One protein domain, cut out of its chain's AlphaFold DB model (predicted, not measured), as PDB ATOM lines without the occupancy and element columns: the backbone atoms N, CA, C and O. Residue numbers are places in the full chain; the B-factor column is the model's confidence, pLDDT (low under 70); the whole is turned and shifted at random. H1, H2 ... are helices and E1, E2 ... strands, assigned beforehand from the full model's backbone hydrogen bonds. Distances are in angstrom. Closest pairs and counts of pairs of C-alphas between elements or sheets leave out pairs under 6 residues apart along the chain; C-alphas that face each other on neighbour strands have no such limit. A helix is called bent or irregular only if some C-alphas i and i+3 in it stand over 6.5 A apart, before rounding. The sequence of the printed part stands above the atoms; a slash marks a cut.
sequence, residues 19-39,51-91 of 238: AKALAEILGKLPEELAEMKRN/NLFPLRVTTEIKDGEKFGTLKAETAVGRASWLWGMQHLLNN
ATOM      1  N   ALA A  19     133.334 161.078 214.533       70.19
ATOM      2  CA  ALA A  19     132.517 160.808 213.350       70.19
ATOM      3  C   ALA A  19     133.092 161.475 212.093       70.19
ATOM      4  O   ALA A  19     133.212 160.839 211.046       70.19
ATOM      5  N   LYS A  20     133.508 162.745 212.202       76.81
ATOM      6  CA  LYS A  20     134.135 163.466 211.089       76.81
ATOM      7  C   LYS A  20     135.486 162.857 210.703       76.81
ATOM      8  O   LYS A  20     135.747 162.689 209.517       76.81
ATOM      9  N   ALA A  21     136.315 162.506 211.688       79.00
ATOM     10  CA  ALA A  21     137.604 161.864 211.444       79.00
ATOM     11  C   ALA A  21     137.437 160.493 210.772       79.00
ATOM     12  O   ALA A  21     138.141 160.192 209.814       79.00
ATOM     13  N   LEU A  22     136.472 159.687 211.224       82.75
ATOM     14  CA  LEU A  22     136.190 158.380 210.635       82.75
ATOM     15  C   LEU A  22     135.711 158.505 209.184       82.75
ATOM     16  O   LEU A  22     136.200 157.782 208.323       82.75
ATOM     17  N   ALA A  23     134.805 159.446 208.901       84.00
ATOM     18  CA  ALA A  23     134.339 159.709 207.541       84.00
ATOM     19  C   ALA A  23     135.480 160.158 206.612       84.00
ATOM     20  O   ALA A  23     135.559 159.711 205.469       84.00
ATOM     21  N   GLU A  24     136.385 161.006 207.104       87.25
ATOM     22  CA  GLU A  24     137.556 161.447 206.345       87.25
ATOM     23  C   GLU A  24     138.510 160.284 206.033       87.25
ATOM     24  O   GLU A  24     138.959 160.152 204.895       87.25
ATOM     25  N   ILE A  25     138.784 159.420 207.017       86.19
ATOM     26  CA  ILE A  25     139.636 158.236 206.838       86.19
ATOM     27  C   ILE A  25     139.000 157.265 205.839       86.19
ATOM     28  O   ILE A  25     139.662 156.844 204.895       86.19
ATOM     29  N   LEU A  26     137.710 156.948 205.995       86.25
ATOM     30  CA  LEU A  26     136.996 156.056 205.076       86.25
ATOM     31  C   LEU A  26     136.955 156.602 203.644       86.25
ATOM     32  O   LEU A  26     137.006 155.818 202.701       86.25
ATOM     33  N   GLY A  27     136.899 157.927 203.473       86.31
ATOM     34  CA  GLY A  27     136.947 158.564 202.157       86.31
ATOM     35  C   GLY A  27     138.299 158.424 201.449       86.31
ATOM     36  O   GLY A  27     138.328 158.296 200.230       86.31
ATOM     37  N   LYS A  28     139.410 158.421 202.198       89.12
ATOM     38  CA  LYS A  28     140.782 158.318 201.657       89.12
ATOM     39  C   LYS A  28     141.263 156.877 201.482       89.12
ATOM     40  O   LYS A  28     142.110 156.597 200.638       89.12
ATOM     41  N   LEU A  29     140.696 155.954 202.259       86.81
ATOM     42  CA  LEU A  29     141.138 154.564 202.340       86.81
ATOM     43  C   LEU A  29     141.239 153.834 200.980       86.81
ATOM     44  O   LEU A  29     142.224 153.121 200.783       86.81
ATOM     45  N   PRO A  30     140.297 153.976 200.020       86.12
ATOM     46  CA  PRO A  30     140.395 153.266 198.742       86.12
ATOM     47  C   PRO A  30     141.624 153.663 197.916       86.12
ATOM     48  O   PRO A  30     142.258 152.802 197.303       86.12
ATOM     49  N   GLU A  31     141.969 154.952 197.911       86.88
ATOM     50  CA  GLU A  31     143.119 155.482 197.171       86.88
ATOM     51  C   GLU A  31     144.433 155.017 197.806       86.88
ATOM     52  O   GLU A  31     145.300 154.494 197.101       86.88
ATOM     53  N   GLU A  32     144.538 155.100 199.136       86.56
ATOM     54  CA  GLU A  32     145.708 154.631 199.888       86.56
ATOM     55  C   GLU A  32     145.948 153.126 199.678       86.56
ATOM     56  O   GLU A  32     147.066 152.704 199.376       86.56
ATOM     57  N   LEU A  33     144.896 152.300 199.741       84.06
ATOM     58  CA  LEU A  33     145.007 150.858 199.489       84.06
ATOM     59  C   LEU A  33     145.425 150.550 198.042       84.06
ATOM     60  O   LEU A  33     146.226 149.638 197.806       84.06
ATOM     61  N   ALA A  34     144.918 151.306 197.065       85.19
ATOM     62  CA  ALA A  34     145.313 151.157 195.667       85.19
ATOM     63  C   ALA A  34     146.781 151.553 195.438       85.19
ATOM     64  O   ALA A  34     147.476 150.916 194.645       85.19
ATOM     65  N   GLU A  35     147.277 152.587 196.121       87.69
ATOM     66  CA  GLU A  35     148.690 152.981 196.100       87.69
ATOM     67  C   GLU A  35     149.598 151.942 196.746       87.69
ATOM     68  O   GLU A  35     150.587 151.542 196.133       87.69
ATOM     69  N   MET A  36     149.244 151.434 197.927       86.31
ATOM     70  CA  MET A  36     150.018 150.384 198.594       86.31
ATOM     71  C   MET A  36     150.116 149.127 197.725       86.31
ATOM     72  O   MET A  36     151.204 148.572 197.566       86.31
ATOM     73  N   LYS A  37     149.010 148.731 197.078       85.50
ATOM     74  CA  LYS A  37     148.995 147.605 196.137       85.50
ATOM     75  C   LYS A  37     149.877 147.859 194.912       85.50
ATOM     76  O   LYS A  37     150.601 146.954 194.503       85.50
ATOM     77  N   ARG A  38     149.840 149.068 194.334       87.88
ATOM     78  CA  ARG A  38     150.700 149.458 193.196       87.88
ATOM     79  C   ARG A  38     152.183 149.446 193.564       87.88
ATOM     80  O   ARG A  38     152.999 149.004 192.765       87.88
ATOM     81  N   ASN A  39     152.509 149.892 194.772       88.62
ATOM     82  CA  ASN A  39     153.880 150.024 195.257       88.62
ATOM     83  C   ASN A  39     154.411 148.745 195.935       88.62
ATOM     84  O   ASN A  39     155.542 148.740 196.414       88.62
ATOM     85  N   ASN A  51     144.746 148.878 221.645       62.41
ATOM     86  CA  ASN A  51     143.424 148.265 221.507       62.41
ATOM     87  C   ASN A  51     142.282 148.838 222.370       62.41
ATOM     88  O   ASN A  51     141.234 148.209 222.483       62.41
ATOM     89  N   LEU A  52     142.435 150.035 222.937       69.19
ATOM     90  CA  LEU A  52     141.428 150.642 223.817       69.19
ATOM     91  C   LEU A  52     140.357 151.461 223.079       69.19
ATOM     92  O   LEU A  52     139.362 151.843 223.689       69.19
ATOM     93  N   PHE A  53     140.529 151.737 221.782       83.69
ATOM     94  CA  PHE A  53     139.515 152.471 221.024       83.69
ATOM     95  C   PHE A  53     138.350 151.540 220.621       83.69
ATOM     96  O   PHE A  53     138.607 150.501 219.994       83.69
ATOM     97  N   PRO A  54     137.089 151.880 220.966       87.06
ATOM     98  CA  PRO A  54     135.922 151.068 220.638       87.06
ATOM     99  C   PRO A  54     135.571 151.247 219.158       87.06
ATOM    100  O   PRO A  54     134.889 152.194 218.767       87.06
ATOM    101  N   LEU A  55     136.083 150.346 218.324       86.75
ATOM    102  CA  LEU A  55     135.891 150.351 216.880       86.75
ATOM    103  C   LEU A  55     135.589 148.937 216.407       86.75
ATOM    104  O   LEU A  55     136.388 148.025 216.632       86.75
ATOM    105  N   ARG A  56     134.473 148.810 215.697       86.69
ATOM    106  CA  ARG A  56     134.085 147.610 214.974       86.69
ATOM    107  C   ARG A  56     134.179 147.878 213.482       86.69
ATOM    108  O   ARG A  56     133.678 148.896 213.011       86.69
ATOM    109  N   VAL A  57     134.813 146.971 212.750       85.81
ATOM    110  CA  VAL A  57     134.933 147.055 211.294       85.81
ATOM    111  C   VAL A  57     134.375 145.771 210.706       85.81
ATOM    112  O   VAL A  57     134.854 144.690 211.035       85.81
ATOM    113  N   THR A  58     133.365 145.888 209.851       86.88
ATOM    114  CA  THR A  58     132.756 144.755 209.155       86.88
ATOM    115  C   THR A  58     132.894 144.939 207.653       86.88
ATOM    116  O   THR A  58     132.764 146.049 207.132       86.88
ATOM    117  N   THR A  59     133.132 143.835 206.956       85.31
ATOM    118  CA  THR A  59     133.303 143.816 205.505       85.31
ATOM    119  C   THR A  59     132.236 142.923 204.899       85.31
ATOM    120  O   THR A  59     132.117 141.758 205.273       85.31
ATOM    121  N   GLU A  60     131.481 143.457 203.947       84.75
ATOM    122  CA  GLU A  60     130.500 142.714 203.164       84.75
ATOM    123  C   GLU A  60     130.979 142.665 201.712       84.75
ATOM    124  O   GLU A  60     130.939 143.665 200.994       84.75
ATOM    125  N   ILE A  61     131.470 141.501 201.285       80.50
ATOM    126  CA  ILE A  61     131.820 141.213 199.889       80.50
ATOM    127  C   ILE A  61     130.898 140.085 199.443       80.50
ATOM    128  O   ILE A  61     130.924 139.005 200.030       80.50
ATOM    129  N   LYS A  62     130.062 140.335 198.433       80.94
ATOM    130  CA  LYS A  62     129.240 139.285 197.826       80.94
ATOM    131  C   LYS A  62     130.059 138.534 196.781       80.94
ATOM    132  O   LYS A  62     130.818 139.147 196.026       80.94
ATOM    133  N   ASP A  63     129.886 137.218 196.721       72.38
ATOM    134  CA  ASP A  63     130.581 136.373 195.750       72.38
ATOM    135  C   ASP A  63     130.310 136.844 194.312       72.38
ATOM    136  O   ASP A  63     129.165 136.989 193.885       72.38
ATOM    137  N   GLY A  64     131.387 137.095 193.565       73.94
ATOM    138  CA  GLY A  64     131.336 137.574 192.181       73.94
ATOM    139  C   GLY A  64     131.281 139.097 192.009       73.94
ATOM    140  O   GLY A  64     131.412 139.573 190.879       73.94
ATOM    141  N   GLU A  65     131.150 139.882 193.083       76.62
ATOM    142  CA  GLU A  65     131.199 141.346 192.999       76.62
ATOM    143  C   GLU A  65     132.642 141.878 193.009       76.62
ATOM    144  O   GLU A  65     133.506 141.438 193.767       76.62
ATOM    145  N   LYS A  66     132.915 142.871 192.151       74.25
ATOM    146  CA  LYS A  66     134.222 143.559 192.085       74.25
ATOM    147  C   LYS A  66     134.457 144.532 193.243       74.25
ATOM    148  O   LYS A  66     135.590 144.963 193.444       74.25
ATOM    149  N   PHE A  67     133.399 144.907 193.953       76.81
ATOM    150  CA  PHE A  67     133.422 145.885 195.032       76.81
ATOM    151  C   PHE A  67     132.837 145.255 196.294       76.81
ATOM    152  O   PHE A  67     131.948 144.415 196.213       76.81
ATOM    153  N   GLY A  68     133.345 145.667 197.452       81.50
ATOM    154  CA  GLY A  68     132.817 145.293 198.761       81.50
ATOM    155  C   GLY A  68     132.467 146.535 199.566       81.50
ATOM    156  O   GLY A  68     133.023 147.610 199.332       81.50
ATOM    157  N   THR A  69     131.561 146.385 200.527       84.19
ATOM    158  CA  THR A  69     131.211 147.449 201.471       84.19
ATOM    159  C   THR A  69     132.026 147.272 202.744       84.19
ATOM    160  O   THR A  69     131.968 146.228 203.389       84.19
ATOM    161  N   LEU A  70     132.777 148.309 203.116       84.81
ATOM    162  CA  LEU A  70     133.441 148.400 204.411       84.81
ATOM    163  C   LEU A  70     132.614 149.302 205.326       84.81
ATOM    164  O   LEU A  70     132.382 150.469 205.008       84.81
ATOM    165  N   LYS A  71     132.194 148.775 206.471       87.62
ATOM    166  CA  LYS A  71     131.462 149.524 207.491       87.62
ATOM    167  C   LYS A  71     132.324 149.638 208.740       87.62
ATOM    168  O   LYS A  71     132.874 148.647 209.207       87.62
ATOM    169  N   ALA A  72     132.416 150.846 209.286       87.44
ATOM    170  CA  ALA A  72     133.087 151.104 210.551       87.44
ATOM    171  C   ALA A  72     132.107 151.742 211.540       87.44
ATOM    172  O   ALA A  72     131.442 152.728 211.221       87.44
ATOM    173  N   GLU A  73     132.026 151.178 212.738       88.69
ATOM    174  CA  GLU A  73     131.150 151.626 213.816       88.69
ATOM    175  C   GLU A  73     131.977 151.937 215.059       88.69
ATOM    176  O   GLU A  73     132.903 151.209 215.416       88.69
ATOM    177  N   THR A  74     131.636 153.026 215.733       88.12
ATOM    178  CA  THR A  74     132.276 153.448 216.977       88.12
ATOM    179  C   THR A  74     131.241 154.114 217.874       88.12
ATOM    180  O   THR A  74     130.204 154.575 217.395       88.12
ATOM    181  N   ALA A  75     131.522 154.181 219.170       86.81
ATOM    182  CA  ALA A  75     130.719 154.922 220.128       86.81
ATOM    183  C   ALA A  75     131.604 155.871 220.919       86.81
ATOM    184  O   ALA A  75     132.752 155.559 221.250       86.81
ATOM    185  N   VAL A  76     131.035 157.026 221.257       85.12
ATOM    186  CA  VAL A  76     131.661 157.933 222.209       85.12
ATOM    187  C   VAL A  76     131.174 157.571 223.600       85.12
ATOM    188  O   VAL A  76     130.003 157.717 223.942       85.12
ATOM    189  N   GLY A  77     132.105 157.062 224.385       85.25
ATOM    190  CA  GLY A  77     131.853 156.453 225.669       85.25
ATOM    191  C   GLY A  77     133.098 156.380 226.537       85.25
ATOM    192  O   GLY A  77     134.120 157.021 226.260       85.25
ATOM    193  N   ARG A  78     133.032 155.569 227.592       86.88
ATOM    194  CA  ARG A  78     134.124 155.396 228.556       86.88
ATOM    195  C   ARG A  78     135.403 154.893 227.881       86.88
ATOM    196  O   ARG A  78     136.452 155.500 228.085       86.88
ATOM    197  N   ALA A  79     135.335 153.857 227.045       86.38
ATOM    198  CA  ALA A  79     136.505 153.335 226.334       86.38
ATOM    199  C   ALA A  79     137.159 154.378 225.409       86.38
ATOM    200  O   ALA A  79     138.367 154.604 225.486       86.38
ATOM    201  N   SER A  80     136.371 155.091 224.592       85.69
ATOM    202  CA  SER A  80     136.910 156.157 223.733       85.69
ATOM    203  C   SER A  80     137.506 157.310 224.545       85.69
ATOM    204  O   SER A  80     138.506 157.896 224.135       85.69
ATOM    205  N   TRP A  81     136.922 157.625 225.710       86.69
ATOM    206  CA  TRP A  81     137.444 158.645 226.616       86.69
ATOM    207  C   TRP A  81     138.789 158.222 227.214       86.69
ATOM    208  O   TRP A  81     139.739 159.000 227.162       86.69
ATOM    209  N   LEU A  82     138.909 156.982 227.702       87.00
ATOM    210  CA  LEU A  82     140.168 156.431 228.221       87.00
ATOM    211  C   LEU A  82     141.257 156.400 227.147       87.00
ATOM    212  O   LEU A  82     142.381 156.840 227.398       87.00
ATOM    213  N   TRP A  83     140.917 155.942 225.942       86.00
ATOM    214  CA  TRP A  83     141.827 155.972 224.802       86.00
ATOM    215  C   TRP A  83     142.283 157.404 224.486       86.00
ATOM    216  O   TRP A  83     143.479 157.658 224.329       86.00
ATOM    217  N   GLY A  84     141.349 158.361 224.466       83.88
ATOM    218  CA  GLY A  84     141.651 159.776 224.253       83.88
ATOM    219  C   GLY A  84     142.569 160.345 225.336       83.88
ATOM    220  O   GLY A  84     143.551 161.016 225.023       83.88
ATOM    221  N   MET A  85     142.314 160.021 226.604       86.31
ATOM    222  CA  MET A  85     143.165 160.414 227.728       86.31
ATOM    223  C   MET A  85     144.578 159.846 227.602       86.31
ATOM    224  O   MET A  85     145.550 160.587 227.747       86.31
ATOM    225  N   GLN A  86     144.712 158.560 227.277       85.19
ATOM    226  CA  GLN A  86     146.012 157.933 227.056       85.19
ATOM    227  C   GLN A  86     146.761 158.599 225.894       85.19
ATOM    228  O   GLN A  86     147.954 158.887 226.012       85.19
ATOM    229  N   HIS A  87     146.068 158.893 224.792       81.88
ATOM    230  CA  HIS A  87     146.653 159.603 223.660       81.88
ATOM    231  C   HIS A  87     147.154 161.000 224.062       81.88
ATOM    232  O   HIS A  87     148.291 161.356 223.742       81.88
ATOM    233  N   LEU A  88     146.344 161.774 224.794       84.06
ATOM    234  CA  LEU A  88     146.718 163.106 225.277       84.06
ATOM    235  C   LEU A  88     147.939 163.056 226.204       84.06
ATOM    236  O   LEU A  88     148.851 163.872 226.062       84.06
ATOM    237  N   LEU A  89     147.997 162.089 227.120       85.31
ATOM    238  CA  LEU A  89     149.116 161.939 228.055       85.31
ATOM    239  C   LEU A  89     150.411 161.510 227.351       85.31
ATOM    240  O   LEU A  89     151.475 162.059 227.634       85.31
ATOM    241  N   ASN A  90     150.335 160.580 226.398       83.31
ATOM    242  CA  ASN A  90     151.524 160.037 225.733       83.31
ATOM    243  C   ASN A  90     152.095 160.962 224.646       83.31
ATOM    244  O   ASN A  90     153.313 160.986 224.430       83.31
ATOM    245  N   ASN A  91     151.226 161.716 223.966       78.69
ATOM    246  CA  ASN A  91     151.599 162.512 222.795       78.69
ATOM    247  C   ASN A  91     151.516 164.018 223.063       78.69
ATOM    248  O   ASN A  91     152.464 164.748 222.778       78.69
TER     249      ASN A  91
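AT A GLANCE: This is residues 19 to 39 and 51 to 91 of the 238 residues of the protein "DUF4238 domain-containing protein" of Mesorhizobium sp (UniProt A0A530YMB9). A long two-stranded hairpin, E1 and E2, makes the longest axis of an open, loosely built model, and helix H2 turns off from one end of it. The bent helix H1 begins near E2 with its arm H1a, while its second arm H1b points away from the hairpin; residues 27 to 39 and the hairpin's tip, residues 62 to 67, stick out. The printed part has 62 residues with two named helices and two named strands in the order H1, E1, E2, H2; the sheet, E1 - E2, is antiparallel and the class is mixed, helices and strands. The whole is loose, with a radius of gyration of the C-alphas of 15.1 A, and spans 44 by 26 by 20 A.

IN THESE COORDINATES: H1, residues 19 to 38, begins at C-alpha 19 (132.517, 160.808, 213.350). By its hydrogen bonds it was assigned as one helix, but it is bent: C-alphas 27 and 30 are 7.2 A apart. Its arms are H1a, residues 19 to 27, 12.2 A long, and H1b, residues 30 to 38, 12.3 A. E1, residues 55 to 60, measures 16.6 A and E2, residues 69 to 74, 16.7 A. H2, residues 78 to 91, measures 19.7 A and ends at C-alpha 91 (151.599, 162.512, 222.795).

HOW THE PARTS SIT: The hairpin E1 and E2 is antiparallel at 163 degrees, with N 56 and O 73 2.9 A apart and N 71 and O 58 2.9 A apart, within hydrogen-bond range. The closest C-alphas of H1a and E2, those of Leu 22 and Ala 72, are 7.9 A apart. H1a and H1b stand at a steep tilt of 40 degrees. H2 is apart from H1a, H1b and E1. Every O i to N i+4 pair is within hydrogen-bond range in H1a, H1b and H2.

THE WHOLE: The C-alphas of Gly 64 and Leu 89, the two farthest apart, are 46.9 A apart. Residues 40 to 50 are not printed, and C-alphas 39 and 51 are 28.3 A apart across the cut. The link from E1 to E2 is short and that from E2 to H2 tight. Residues 51 to 52 have pLDDT under 70; the mean of the printed part is 83.6.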